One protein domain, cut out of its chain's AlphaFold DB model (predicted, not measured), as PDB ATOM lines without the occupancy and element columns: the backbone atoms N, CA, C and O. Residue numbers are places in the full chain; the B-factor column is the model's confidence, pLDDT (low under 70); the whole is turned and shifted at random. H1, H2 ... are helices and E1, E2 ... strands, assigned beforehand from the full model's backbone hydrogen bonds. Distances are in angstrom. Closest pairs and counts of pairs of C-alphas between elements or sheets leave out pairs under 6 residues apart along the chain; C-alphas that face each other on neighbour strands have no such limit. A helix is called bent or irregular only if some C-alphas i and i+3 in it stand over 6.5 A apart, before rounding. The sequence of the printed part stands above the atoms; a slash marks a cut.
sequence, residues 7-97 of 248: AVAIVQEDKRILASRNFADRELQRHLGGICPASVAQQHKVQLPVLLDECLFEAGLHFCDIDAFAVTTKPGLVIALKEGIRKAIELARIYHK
ATOM      1  N   ALA A   7      35.344  38.343   8.450       96.06
ATOM      2  CA  ALA A   7      34.107  37.740   7.959       96.06
ATOM      3  C   ALA A   7      32.889  38.215   8.753       96.06
ATOM      4  O   ALA A   7      32.989  38.426   9.969       96.06
ATOM      5  N   VAL A   8      31.767  38.357   8.052       97.69
ATOM      6  CA  VAL A   8      30.441  38.718   8.562       97.69
ATOM      7  C   VAL A   8      29.413  37.835   7.857       97.69
ATOM      8  O   VAL A   8      29.545  37.563   6.667       97.69
ATOM      9  N   ALA A   9      28.401  37.380   8.592       97.31
ATOM     10  CA  ALA A   9      27.265  36.667   8.026       97.31
ATOM     11  C   ALA A   9      25.984  37.011   8.793       97.31
ATOM     12  O   ALA A   9      26.038  37.305   9.991       97.31
ATOM     13  N   ILE A  10      24.850  36.941   8.101       97.81
ATOM     14  CA  ILE A  10      23.504  37.047   8.667       97.81
ATOM     15  C   ILE A  10      22.826  35.697   8.457       97.81
ATOM     16  O   ILE A  10      22.737  35.205   7.331       97.81
ATOM     17  N   VAL A  11      22.377  35.091   9.552       95.12
ATOM     18  CA  VAL A  11      21.799  33.744   9.568       95.12
ATOM     19  C   VAL A  11      20.463  33.796  10.292       95.12
ATOM     20  O   VAL A  11      20.337  34.477  11.309       95.12
ATOM     21  N   GLN A  12      19.475  33.088   9.758       93.62
ATOM     22  CA  GLN A  12      18.137  32.987  10.323       93.62
ATOM     23  C   GLN A  12      18.020  31.766  11.255       93.62
ATOM     24  O   GLN A  12      18.828  30.838  11.190       93.62
ATOM     25  N   GLU A  13      17.008  31.752  12.125       89.38
ATOM     26  CA  GLU A  13      16.775  30.663  13.092       89.38
ATOM     27  C   GLU A  13      16.628  29.284  12.420       89.38
ATOM     28  O   GLU A  13      17.104  28.277  12.938       89.38
ATOM     29  N   ASP A  14      16.053  29.248  11.217       89.38
ATOM     30  CA  ASP A  14      15.900  28.043  10.392       89.38
ATOM     31  C   ASP A  14      17.188  27.619   9.658       89.38
ATOM     32  O   ASP A  14      17.138  26.818   8.725       89.38
ATOM     33  N   LYS A  15      18.347  28.134  10.093       88.88
ATOM     34  CA  LYS A  15      19.698  27.882   9.566       88.88
ATOM     35  C   LYS A  15      19.991  28.487   8.190       88.88
ATOM     36  O   LYS A  15      21.104  28.307   7.688       88.88
ATOM     37  N   ARG A  16      19.064  29.219   7.566       91.94
ATOM     38  CA  ARG A  16      19.336  29.862   6.273       91.94
ATOM     39  C   ARG A  16      20.336  31.003   6.422       91.94
ATOM     40  O   ARG A  16      20.193  31.871   7.279       91.94
ATOM     41  N   ILE A  17      21.337  31.017   5.545       95.19
ATOM     42  CA  ILE A  17      22.301  32.112   5.425       95.19
ATOM     43  C   ILE A  17      21.700  33.145   4.472       95.19
ATOM     44  O   ILE A  17      21.546  32.867   3.285       95.19
ATOM     45  N   LEU A  18      21.346  34.321   4.993       96.81
ATOM     46  CA  LEU A  18      20.787  35.418   4.196       96.81
ATOM     47  C   LEU A  18      21.880  36.181   3.446       96.81
ATOM     48  O   LEU A  18      21.685  36.584   2.307       96.81
ATOM     49  N   ALA A  19      23.033  36.355   4.092       97.81
ATOM     50  CA  ALA A  19      24.200  37.005   3.518       97.81
ATOM     51  C   ALA A  19      25.472  36.507   4.206       97.81
ATOM     52  O   ALA A  19      25.466  36.204   5.402       97.81
ATOM     53  N   SER A  20      26.575  36.433   3.464       96.75
ATOM     54  CA  SER A  20      27.895  36.094   4.004       96.75
ATOM     55  C   SER A  20      28.985  36.732   3.157       96.75
ATOM     56  O   SER A  20      29.027  36.557   1.937       96.75
ATOM     57  N   ARG A  21      29.898  37.451   3.804       97.12
ATOM     58  CA  ARG A  21      31.041  38.099   3.162       97.12
ATOM     59  C   ARG A  21      32.302  37.877   3.972       97.12
ATOM     60  O   ARG A  21      32.290  37.888   5.205       97.12
ATOM     61  N   ASN A  22      33.408  37.702   3.266       95.50
ATOM     62  CA  ASN A  22      34.726  37.609   3.859       95.50
ATOM     63  C   ASN A  22      35.758  38.377   3.033       95.50
ATOM     64  O   ASN A  22      35.640  38.512   1.819       95.50
ATOM     65  N   PHE A  23      36.789  38.858   3.714       94.38
ATOM     66  CA  PHE A  23      37.916  39.553   3.120       94.38
ATOM     67  C   PHE A  23      39.216  39.112   3.789       94.38
ATOM     68  O   PHE A  23      39.297  39.045   5.020       94.38
ATOM     69  N   ALA A  24      40.240  38.886   2.968       90.06
ATOM     70  CA  ALA A  24      41.589  38.565   3.403       90.06
ATOM     71  C   ALA A  24      42.612  39.156   2.426       90.06
ATOM     72  O   ALA A  24      42.593  38.829   1.237       90.06
ATOM     73  N   ASP A  25      43.528  39.991   2.917       89.19
ATOM     74  CA  ASP A  25      44.615  40.545   2.105       89.19
ATOM     75  C   ASP A  25      45.768  39.536   1.976       89.19
ATOM     76  O   ASP A  25      46.803  39.604   2.650       89.19
ATOM     77  N   ARG A  26      45.557  38.542   1.109       83.75
ATOM     78  CA  ARG A  26      46.527  37.465   0.861       83.75
ATOM     79  C   ARG A  26      47.818  37.977   0.232       83.75
ATOM     80  O   ARG A  26      48.881  37.403   0.466       83.75
ATOM     81  N   GLU A  27      47.749  39.051  -0.550       84.62
ATOM     82  CA  GLU A  27      48.931  39.636  -1.174       84.62
ATOM     83  C   GLU A  27      49.842  40.279  -0.125       84.62
ATOM     84  O   GLU A  27      51.049  40.018  -0.124       84.62
ATOM     85  N   LEU A  28      49.287  41.060   0.802       85.69
ATOM     86  CA  LEU A  28      50.049  41.634   1.906       85.69
ATOM     87  C   LEU A  28      50.644  40.546   2.805       85.69
ATOM     88  O   LEU A  28      51.824  40.615   3.148       85.69
ATOM     89  N   GLN A  29      49.868  39.515   3.150       83.00
ATOM     90  CA  GLN A  29      50.364  38.386   3.950       83.00
ATOM     91  C   GLN A  29      51.528  37.665   3.264       83.00
ATOM     92  O   GLN A  29      52.526  37.346   3.912       83.00
ATOM     93  N   ARG A  30      51.447  37.465   1.941       78.94
ATOM     94  CA  ARG A  30      52.535  36.881   1.146       78.94
ATOM     95  C   ARG A  30      53.794  37.749   1.197       78.94
ATOM     96  O   ARG A  30      54.875  37.217   1.427       78.94
ATOM     97  N   HIS A  31      53.669  39.066   1.025       83.38
ATOM     98  CA  HIS A  31      54.811  39.989   1.100       83.38
ATOM     99  C   HIS A  31      55.456  40.029   2.491       83.38
ATOM    100  O   HIS A  31      56.672  40.155   2.596       83.38
ATOM    101  N   LEU A  32      54.660  39.883   3.553       83.62
ATOM    102  CA  LEU A  32      55.140  39.837   4.936       83.62
ATOM    103  C   LEU A  32      55.653  38.446   5.358       83.62
ATOM    104  O   LEU A  32      56.132  38.289   6.479       83.62
ATOM    105  N   GLY A  33      55.567  37.437   4.482       76.56
ATOM    106  CA  GLY A  33      56.005  36.063   4.755       76.56
ATOM    107  C   GLY A  33      55.083  35.272   5.694       76.56
ATOM    108  O   GLY A  33      55.448  34.177   6.138       76.56
ATOM    109  N   GLY A  34      53.894  35.799   5.994       78.56
ATOM    110  CA  GLY A  34      52.918  35.200   6.895       78.56
ATOM    111  C   GLY A  34      51.960  36.219   7.516       78.56
ATOM    112  O   GLY A  34      51.868  37.377   7.109       78.56
ATOM    113  N   ILE A  35      51.233  35.766   8.536       84.12
ATOM    114  CA  ILE A  35      50.226  36.568   9.232       84.12
ATOM    115  C   ILE A  35      50.920  37.564  10.168       84.12
ATOM    116  O   ILE A  35      51.456  37.186  11.209       84.12
ATOM    117  N   CYS A  36      50.877  38.851   9.818       89.38
ATOM    118  CA  CYS A  36      51.339  39.938  10.680       89.38
ATOM    119  C   CYS A  36      50.190  40.456  11.565       89.38
ATOM    120  O   CYS A  36      49.227  41.022  11.036       89.38
ATOM    121  N   PRO A  37      50.281  40.344  12.907       88.38
ATOM    122  CA  PRO A  37      49.193  40.721  13.808       88.38
ATOM    123  C   PRO A  37      48.680  42.156  13.668       88.38
ATOM    124  O   PRO A  37      47.476  42.393  13.754       88.38
ATOM    125  N   ALA A  38      49.587  43.116  13.463       90.31
ATOM    126  CA  ALA A  38      49.228  44.526  13.342       90.31
ATOM    127  C   ALA A  38      48.471  44.807  12.035       90.31
ATOM    128  O   ALA A  38      47.449  45.493  12.050       90.31
ATOM    129  N   SER A  39      48.933  44.227  10.923       91.44
ATOM    130  CA  SER A  39      48.295  44.375   9.612       91.44
ATOM    131  C   SER A  39      46.892  43.770   9.594       91.44
ATOM    132  O   SER A  39      45.959  44.407   9.116       91.44
ATOM    133  N   VAL A  40      46.713  42.585  10.186       90.56
ATOM    134  CA  VAL A  40      45.389  41.954  10.323       90.56
ATOM    135  C   VAL A  40      44.445  42.820  11.150       90.56
ATOM    136  O   VAL A  40      43.296  43.021  10.767       90.56
ATOM    137  N   ALA A  41      44.895  43.340  12.293       92.19
ATOM    138  CA  ALA A  41      44.040  44.176  13.128       92.19
ATOM    139  C   ALA A  41      43.565  45.423  12.366       92.19
ATOM    140  O   ALA A  41      42.386  45.775  12.413       92.19
ATOM    141  N   GLN A  42      44.462  46.042  11.594       94.12
ATOM    142  CA  GLN A  42      44.111  47.151  10.714       94.12
ATOM    143  C   GLN A  42      43.122  46.724   9.617       94.12
ATOM    144  O   GLN A  42      42.142  47.432   9.385       94.12
ATOM    145  N   GLN A  43      43.321  45.558   8.994       94.69
ATOM    146  CA  GLN A  43      42.380  44.986   8.029       94.69
ATOM    147  C   GLN A  43      40.989  44.818   8.647       94.69
ATOM    148  O   GLN A  43      40.013  45.292   8.077       94.69
ATOM    149  N   HIS A  44      40.873  44.187   9.817       95.38
ATOM    150  CA  HIS A  44      39.588  44.009  10.495       95.38
ATOM    151  C   HIS A  44      38.915  45.348  10.782       95.38
ATOM    152  O   HIS A  44      37.737  45.509  10.485       95.38
ATOM    153  N   LYS A  45      39.662  46.334  11.288       95.12
ATOM    154  CA  LYS A  45      39.130  47.669  11.585       95.12
ATOM    155  C   LYS A  45      38.548  48.368  10.351       95.12
ATOM    156  O   LYS A  45      37.512  49.016  10.474       95.12
ATOM    157  N   VAL A  46      39.212  48.254   9.200       96.19
ATOM    158  CA  VAL A  46      38.791  48.900   7.943       96.19
ATOM    159  C   VAL A  46      37.671  48.124   7.250       96.19
ATOM    160  O   VAL A  46      36.729  48.733   6.759       96.19
ATOM    161  N   GLN A  47      37.754  46.794   7.230       97.00
ATOM    162  CA  GLN A  47      36.851  45.941   6.452       97.00
ATOM    163  C   GLN A  47      35.558  45.598   7.193       97.00
ATOM    164  O   GLN A  47      34.548  45.346   6.551       97.00
ATOM    165  N   LEU A  48      35.549  45.606   8.533       95.94
ATOM    166  CA  LEU A  48      34.349  45.308   9.328       95.94
ATOM    167  C   LEU A  48      33.114  46.115   8.898       95.94
ATOM    168  O   LEU A  48      32.092  45.487   8.637       95.94
ATOM    169  N   PRO A  49      33.168  47.463   8.834       96.31
ATOM    170  CA  PRO A  49      32.009  48.260   8.439       96.31
ATOM    171  C   PRO A  49      31.546  47.944   7.016       96.31
ATOM    172  O   PRO A  49      30.358  47.762   6.799       96.31
ATOM    173  N   VAL A  50      32.491  47.787   6.083       97.62
ATOM    174  CA  VAL A  50      32.200  47.478   4.675       97.62
ATOM    175  C   VAL A  50      31.461  46.145   4.554       97.62
ATOM    176  O   VAL A  50      30.387  46.086   3.969       97.62
ATOM    177  N   LEU A  51      31.984  45.088   5.183       98.06
ATOM    178  CA  LEU A  51      31.373  43.757   5.146       98.06
ATOM    179  C   LEU A  51      29.992  43.724   5.822       98.06
ATOM    180  O   LEU A  51      29.132  42.951   5.405       98.06
ATOM    181  N   LEU A  52      29.780  44.529   6.870       97.69
ATOM    182  CA  LEU A  52      28.472  44.668   7.518       97.69
ATOM    183  C   LEU A  52      27.454  45.315   6.577       97.69
ATOM    184  O   LEU A  52      26.363  44.770   6.421       97.69
ATOM    185  N   ASP A  53      27.821  46.429   5.944       97.69
ATOM    186  CA  ASP A  53      26.952  47.142   5.006       97.69
ATOM    187  C   ASP A  53      26.617  46.266   3.789       97.69
ATOM    188  O   ASP A  53      25.456  46.169   3.396       97.69
ATOM    189  N   GLU A  54      27.605  45.551   3.241       98.19
ATOM    190  CA  GLU A  54      27.406  44.589   2.151       98.19
ATOM    191  C   GLU A  54      26.458  43.449   2.541       98.19
ATOM    192  O   GLU A  54      25.575  43.096   1.760       98.19
ATOM    193  N   CYS A  55      26.613  42.879   3.744       98.12
ATOM    194  CA  CYS A  55      25.741  41.800   4.210       98.12
ATOM    195  C   CYS A  55      24.305  42.282   4.445       98.12
ATOM    196  O   CYS A  55      23.363  41.581   4.088       98.12
ATOM    197  N   LEU A  56      24.123  43.463   5.038       98.19
ATOM    198  CA  LEU A  56      22.796  44.046   5.252       98.19
ATOM    199  C   LEU A  56      22.101  44.358   3.927       98.19
ATOM    200  O   LEU A  56      20.924  44.043   3.765       98.19
ATOM    201  N   PHE A  57      22.843  44.918   2.971       98.12
ATOM    202  CA  PHE A  57      22.336  45.187   1.633       98.12
ATOM    203  C   PHE A  57      21.910  43.901   0.914       98.12
ATOM    204  O   PHE A  57      20.802  43.843   0.389       98.12
ATOM    205  N   GLU A  58      22.748  42.858   0.925       97.94
ATOM    206  CA  GLU A  58      22.424  41.558   0.319       97.94
ATOM    207  C   GLU A  58      21.214  40.888   0.984       97.94
ATOM    208  O   GLU A  58      20.362  40.338   0.290       97.94
ATOM    209  N   ALA A  59      21.106  40.973   2.312       97.69
ATOM    210  CA  ALA A  59      19.976  40.422   3.055       97.69
ATOM    211  C   ALA A  59      18.691  41.263   2.930       97.69
ATOM    212  O   ALA A  59      17.621  40.788   3.308       97.69
ATOM    213  N   GLY A  60      18.776  42.502   2.430       97.69
ATOM    214  CA  GLY A  60      17.651  43.439   2.391       97.69
ATOM    215  C   GLY A  60      17.178  43.873   3.783       97.69
ATOM    216  O   GLY A  60      15.982  44.069   3.986       97.69
ATOM    217  N   LEU A  61      18.103  43.985   4.742       97.88
ATOM    218  CA  LEU A  61      17.819  44.288   6.146       97.88
ATOM    219  C   LEU A  61      18.507  45.577   6.596       97.88
ATOM    220  O   LEU A  61      19.514  46.014   6.040       97.88
ATOM    221  N   HIS A  62      18.005  46.145   7.683       97.25
ATOM    222  CA  HIS A  62      18.682  47.164   8.467       97.25
ATOM    223  C   HIS A  62      19.161  46.585   9.801       97.25
ATOM    224  O   HIS A  62      18.662  45.579  10.295       97.25
ATOM    225  N   PHE A  63      20.105  47.267  10.455       96.50
ATOM    226  CA  PHE A  63      20.575  46.864  11.786       96.50
ATOM    227  C   PHE A  63      19.454  46.745  12.836       96.50
ATOM    228  O   PHE A  63      19.588  45.976  13.785       96.50
ATOM    229  N   CYS A  64      18.354  47.490  12.683       95.88
ATOM    230  CA  CYS A  64      17.195  47.405  13.576       95.88
ATOM    231  C   CYS A  64      16.474  46.051  13.494       95.88
ATOM    232  O   CYS A  64      15.907  45.615  14.501       95.88
ATOM    233  N   ASP A  65      16.547  45.393  12.335       96.69
ATOM    234  CA  ASP A  65      15.923  44.096  12.055       96.69
ATOM    235  C   ASP A  65      16.747  42.923  12.607       96.69
ATOM    236  O   ASP A  65      16.283  41.791  12.622       96.69
ATOM    237  N   ILE A  66      17.974  43.177  13.078       97.50
ATOM    238  CA  ILE A  66      18.840  42.158  13.676       97.50
ATOM    239  C   ILE A  66      18.422  41.906  15.128       97.50
ATOM    240  O   ILE A  66      18.341  42.840  15.930       97.50
ATOM    241  N   ASP A  67      18.201  40.643  15.491       96.62
ATOM    242  CA  ASP A  67      17.789  40.257  16.848       96.62
ATOM    243  C   ASP A  67      18.959  40.192  17.839       96.62
ATOM    244  O   ASP A  67      18.834  40.619  18.988       96.62
ATOM    245  N   ALA A  68      20.120  39.705  17.394       96.88
ATOM    246  CA  ALA A  68      21.313  39.558  18.225       96.88
ATOM    247  C   ALA A  68      22.605  39.648  17.401       96.88
ATOM    248  O   ALA A  68      22.644  39.308  16.219       96.88
ATOM    249  N   PHE A  69      23.697  40.048  18.051       97.31
ATOM    250  CA  PHE A  69      25.036  40.070  17.465       97.31
ATOM    251  C   PHE A  69      25.891  38.952  18.059       97.31
ATOM    252  O   PHE A  69      26.156  38.936  19.258       97.31
ATOM    253  N   ALA A  70      26.382  38.034  17.229       96.50
ATOM    254  CA  ALA A  70      27.303  36.981  17.651       96.50
ATOM    255  C   ALA A  70      28.746  37.317  17.250       96.50
ATOM    256  O   ALA A  70      29.007  37.742  16.126       96.50
ATOM    257  N   VAL A  71      29.710  37.112  18.153       96.81
ATOM    258  CA  VAL A  71      31.120  37.431  17.884       96.81
ATOM    259  C   VAL A  71      32.074  36.384  18.439       96.81
ATOM    260  O   VAL A  71      31.943  35.919  19.570       96.81
ATOM    261  N   THR A  72      33.086  36.023  17.647       95.81
ATOM    262  CA  THR A  72      34.154  35.132  18.110       95.81
ATOM    263  C   THR A  72      34.984  35.803  19.203       95.81
ATOM    264  O   THR A  72      35.525  36.885  18.998       95.81
ATOM    265  N   THR A  73      35.138  35.133  20.344       93.56
ATOM    266  CA  THR A  73      35.910  35.646  21.493       93.56
ATOM    267  C   THR A  73      37.180  34.851  21.785       93.56
ATOM    268  O   THR A  73      38.084  35.360  22.444       93.56
ATOM    269  N   LYS A  74      37.261  33.601  21.312       90.62
ATOM    270  CA  LYS A  74      38.388  32.680  21.535       90.62
ATOM    271  C   LYS A  74      38.259  31.411  20.679       90.62
ATOM    272  O   LYS A  74      37.141  31.069  20.306       90.62
ATOM    273  N   PRO A  75      39.339  30.637  20.495       89.00
ATOM    274  CA  PRO A  75      40.727  31.090  20.492       89.00
ATOM    275  C   PRO A  75      41.015  31.956  19.257       89.00
ATOM    276  O   PRO A  75      40.247  31.971  18.296       89.00
ATOM    277  N   GLY A  76      42.131  32.672  19.285       87.50
ATOM    278  CA  GLY A  76      42.577  33.493  18.168       87.50
ATOM    279  C   GLY A  76      43.642  34.493  18.590       87.50
ATOM    280  O   GLY A  76      43.991  34.603  19.768       87.50
ATOM    281  N   LEU A  77      44.143  35.235  17.613       87.88
ATOM    282  CA  LEU A  77      45.065  36.332  17.828       87.88
ATOM    283  C   LEU A  77      44.346  37.455  18.585       87.88
ATOM    284  O   LEU A  77      43.391  38.049  18.088       87.88
ATOM    285  N   VAL A  78      44.824  37.774  19.789       89.81
ATOM    286  CA  VAL A  78      44.169  38.731  20.701       89.81
ATOM    287  C   VAL A  78      43.915  40.091  20.044       89.81
ATOM    288  O   VAL A  78      42.854  40.676  20.243       89.81
ATOM    289  N   ILE A  79      44.865  40.593  19.254       88.88
ATOM    290  CA  ILE A  79      44.742  41.899  18.590       88.88
ATOM    291  C   ILE A  79      43.659  41.857  17.500       88.88
ATOM    292  O   ILE A  79      42.886  42.801  17.377       88.88
ATOM    293  N   ALA A  80      43.535  40.738  16.783       89.75
ATOM    294  CA  ALA A  80      42.495  40.535  15.778       89.75
ATOM    295  C   ALA A  80      41.098  40.405  16.412       89.75
ATOM    296  O   ALA A  80      40.155  41.082  16.004       89.75
ATOM    297  N   LEU A  81      40.977  39.589  17.467       92.38
ATOM    298  CA  LEU A  81      39.721  39.384  18.199       92.38
ATOM    299  C   LEU A  81      39.163  40.700  18.760       92.38
ATOM    300  O   LEU A  81      37.953  40.923  18.725       92.38
ATOM    301  N   LYS A  82      40.038  41.585  19.257       94.19
ATOM    302  CA  LYS A  82      39.645  42.871  19.848       94.19
ATOM    303  C   LYS A  82      38.821  43.740  18.901       94.19
ATOM    304  O   LYS A  82      37.853  44.336  19.362       94.19
ATOM    305  N   GLU A  83      39.159  43.802  17.614       94.44
ATOM    306  CA  GLU A  83      38.415  44.646  16.669       94.44
ATOM    307  C   GLU A  83      36.993  44.128  16.432       94.44
ATOM    308  O   GLU A  83      36.039  44.906  16.506       94.44
ATOM    309  N   GLY A  84      36.833  42.812  16.251       94.75
ATOM    310  CA  GLY A  84      35.515  42.184  16.127       94.75
ATOM    311  C   GLY A  84      34.667  42.368  17.386       94.75
ATOM    312  O   GLY A  84      33.524  42.812  17.307       94.75
ATOM    313  N   ILE A  85      35.243  42.092  18.563       96.38
ATOM    314  CA  ILE A  85      34.559  42.245  19.857       96.38
ATOM    315  C   ILE A  85      34.137  43.700  20.079       96.38
ATOM    316  O   ILE A  85      32.998  43.956  20.468       96.38
ATOM    317  N   ARG A  86      35.025  44.665  19.806       96.50
ATOM    318  CA  ARG A  86      34.735  46.096  19.957       96.50
ATOM    319  C   ARG A  86      33.548  46.513  19.095       96.50
ATOM    320  O   ARG A  86      32.645  47.168  19.611       96.50
ATOM    321  N   LYS A  87      33.533  46.117  17.818       96.25
ATOM    322  CA  LYS A  87      32.439  46.446  16.897       96.25
ATOM    323  C   LYS A  87      31.127  45.769  17.301       96.25
ATOM    324  O   LYS A  87      30.094  46.425  17.300       96.25
ATOM    325  N   ALA A  88      31.159  44.504  17.712       96.56
ATOM    326  CA  ALA A  88      29.956  43.806  18.158       96.56
ATOM    327  C   ALA A  88      29.353  44.437  19.429       96.56
ATOM    328  O   ALA A  88      28.144  44.638  19.497       96.56
ATOM    329  N   ILE A  89      30.187  44.831  20.404       97.69
ATOM    330  CA  ILE A  89      29.741  45.570  21.600       97.69
ATOM    331  C   ILE A  89      29.140  46.928  21.221       97.69
ATOM    332  O   ILE A  89      28.129  47.332  21.789       97.69
ATOM    333  N   GLU A  90      29.775  47.651  20.297       97.38
ATOM    334  CA  GLU A  90      29.282  48.935  19.791       97.38
ATOM    335  C   GLU A  90      27.879  48.786  19.185       97.38
ATOM    336  O   GLU A  90      26.962  49.484  19.613       97.38
ATOM    337  N   LEU A  91      27.690  47.829  18.271       96.88
ATOM    338  CA  LEU A  91      26.404  47.568  17.619       96.88
ATOM    339  C   LEU A  91      25.329  47.118  18.614       96.88
ATOM    340  O   LEU A  91      24.249  47.702  18.651       96.88
ATOM    341  N   ALA A  92      25.640  46.150  19.479       96.81
ATOM    342  CA  ALA A  92      24.718  45.679  20.511       96.81
ATOM    343  C   ALA A  92      24.238  46.823  21.423       96.81
ATOM    344  O   ALA A  92      23.064  46.893  21.781       96.81
ATOM    345  N   ARG A  93      25.126  47.774  21.754       96.44
ATOM    346  CA  ARG A  93      24.779  48.955  22.559       96.44
ATOM    347  C   ARG A  93      23.921  49.968  21.811       96.44
ATOM    348  O   ARG A  93      23.004  50.507  22.422       96.44
ATOM    349  N   ILE A  94      24.240  50.253  20.547       97.50
ATOM    350  CA  ILE A  94      23.513  51.235  19.726       97.50
ATOM    351  C   ILE A  94      22.091  50.749  19.438       97.50
ATOM    352  O   ILE A  94      21.147  51.521  19.570       97.50
ATOM    353  N   TYR A  95      21.940  49.473  19.080       96.38
ATOM    354  CA  TYR A  95      20.660  48.896  18.665       96.38
ATOM    355  C   TYR A  95      19.901  48.194  19.797       96.38
ATOM    356  O   TYR A  95      18.819  47.663  19.564       96.38
ATOM    357  N   HIS A  96      20.448  48.209  21.018       95.12
ATOM    358  CA  HIS A  96      19.864  47.567  22.199       95.12
ATOM    359  C   HIS A  96      19.550  46.078  21.982       95.12
ATOM    360  O   HIS A  96      18.462  45.611  22.312       95.12
ATOM    361  N   LYS A  97      20.511  45.348  21.409       96.06
ATOM    362  CA  LYS A  97      20.392  43.922  21.069       96.06
ATOM    363  C   LYS A  97      21.330  43.067  21.910       96.06
ATOM    364  O   LYS A  97      22.331  43.563  22.435       96.06
TER     365      LYS A  97
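AT A GLANCE: This is residues 7 to 97 of the 248 residues of the protein "N(6)-L-threonylcarbamoyladenine synthase" of Heterorhabditis bacteriophora (UniProt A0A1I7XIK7). Two halves lie along one long direction: in one, the arm H2b of a bent helix packs over the hairpin E1 and E2; in the other, the strand E3 runs beside the helix H3. The other arm of the bent helix, H2a, meets the first part of H3 and so spans from one half to the other, while the short helix H1 lies far out at one end. The printed part has 91 residues with three named helices and three named strands, in the order E1, E2, H1, H2, E3, H3; E1 and E2 make an antiparallel sheet of two strands, and E3 pairs with no named strand. The class is mixed, helices and strands. The whole is compact, with a radius of gyration of the C-alphas of 14.1 A, yet its outline is elongated, with spans of 41 by 24 by 21 A.

HOW THE PARTS SIT: E1, residues 7 to 11, and E2, residues 17 to 23, are antiparallel neighbours and form a hairpin, with 179 degrees between their directions. Across the pair, N 8 and O 21 are 2.9 A apart and N 10 and O 19 are 2.9 A apart, both within hydrogen-bond range. H1, residues 26 to 31, touches no helix. H2, residues 37 to 59, was assigned as one helix by its hydrogen bonds but is bent: C-alphas 46 and 49 are 6.8 A apart. Its arms, H2a with residues 37 to 46 and H2b with residues 49 to 59, stand at a steep tilt of 50 degrees. H1 and H2a are only just apart, their closest C-alphas being 8.4 A from each other. H2b has 11 pairs of C-alphas within 8 A of E2, the closest being those of Ala 19 and Cys 55 at 5.1 A. With E1 it has 8 such pairs, the closest being those of Val 8 and Leu 51 at 6.2 A. E3, residues 68 to 74, is near E1, with 5 pairs of C-alphas within 10 A, and apart from E2. H3, residues 78 to 95, has 14 pairs of C-alphas within 8 A of E3, the closest being those of Phe 69 and Ala 88 at 6.2 A. H3 touches H2a with residues 79 to 84 alone, and the closest C-alphas are those of Ala 41 and Ala 80, 4.8 A apart. H2a and H3 run the same way at a shallow tilt of 21 degrees. H2b and H3 are apart. In H1, H2a and H2b every O i to N i+4 pair is within hydrogen-bond range, and in H3 12 of 14 are.

IN THESE COORDINATES: E1 begins at C-alpha 7, at (34.107, 37.740, 7.959), and is 13.0 A long from first to last C-alpha. E2 is 17.5 A long. H1 measures 8.7 A and ends at C-alpha 31, at (54.811, 39.989, 1.100). H2a is 14.5 A long and H2b 15.3 A, with residues 47 and 48 belonging to neither arm. E3 is 18.7 A long. H3 is 25.7 A long and ends at C-alpha 95, at (20.660, 48.896, 18.665).

THE WHOLE: The two C-alphas farthest apart are those of Asp 14 and His 31, at 41.8 A, and the C-alphas of Ala 7 and Lys 97 are 20.0 A apart. The printed part has no cut. The link from H2 to E3, with 8 residues, is short, and the other four links are tight. The mean pLDDT of the printed part is 93.5, that of H1 is 83, and no printed residue is under 70.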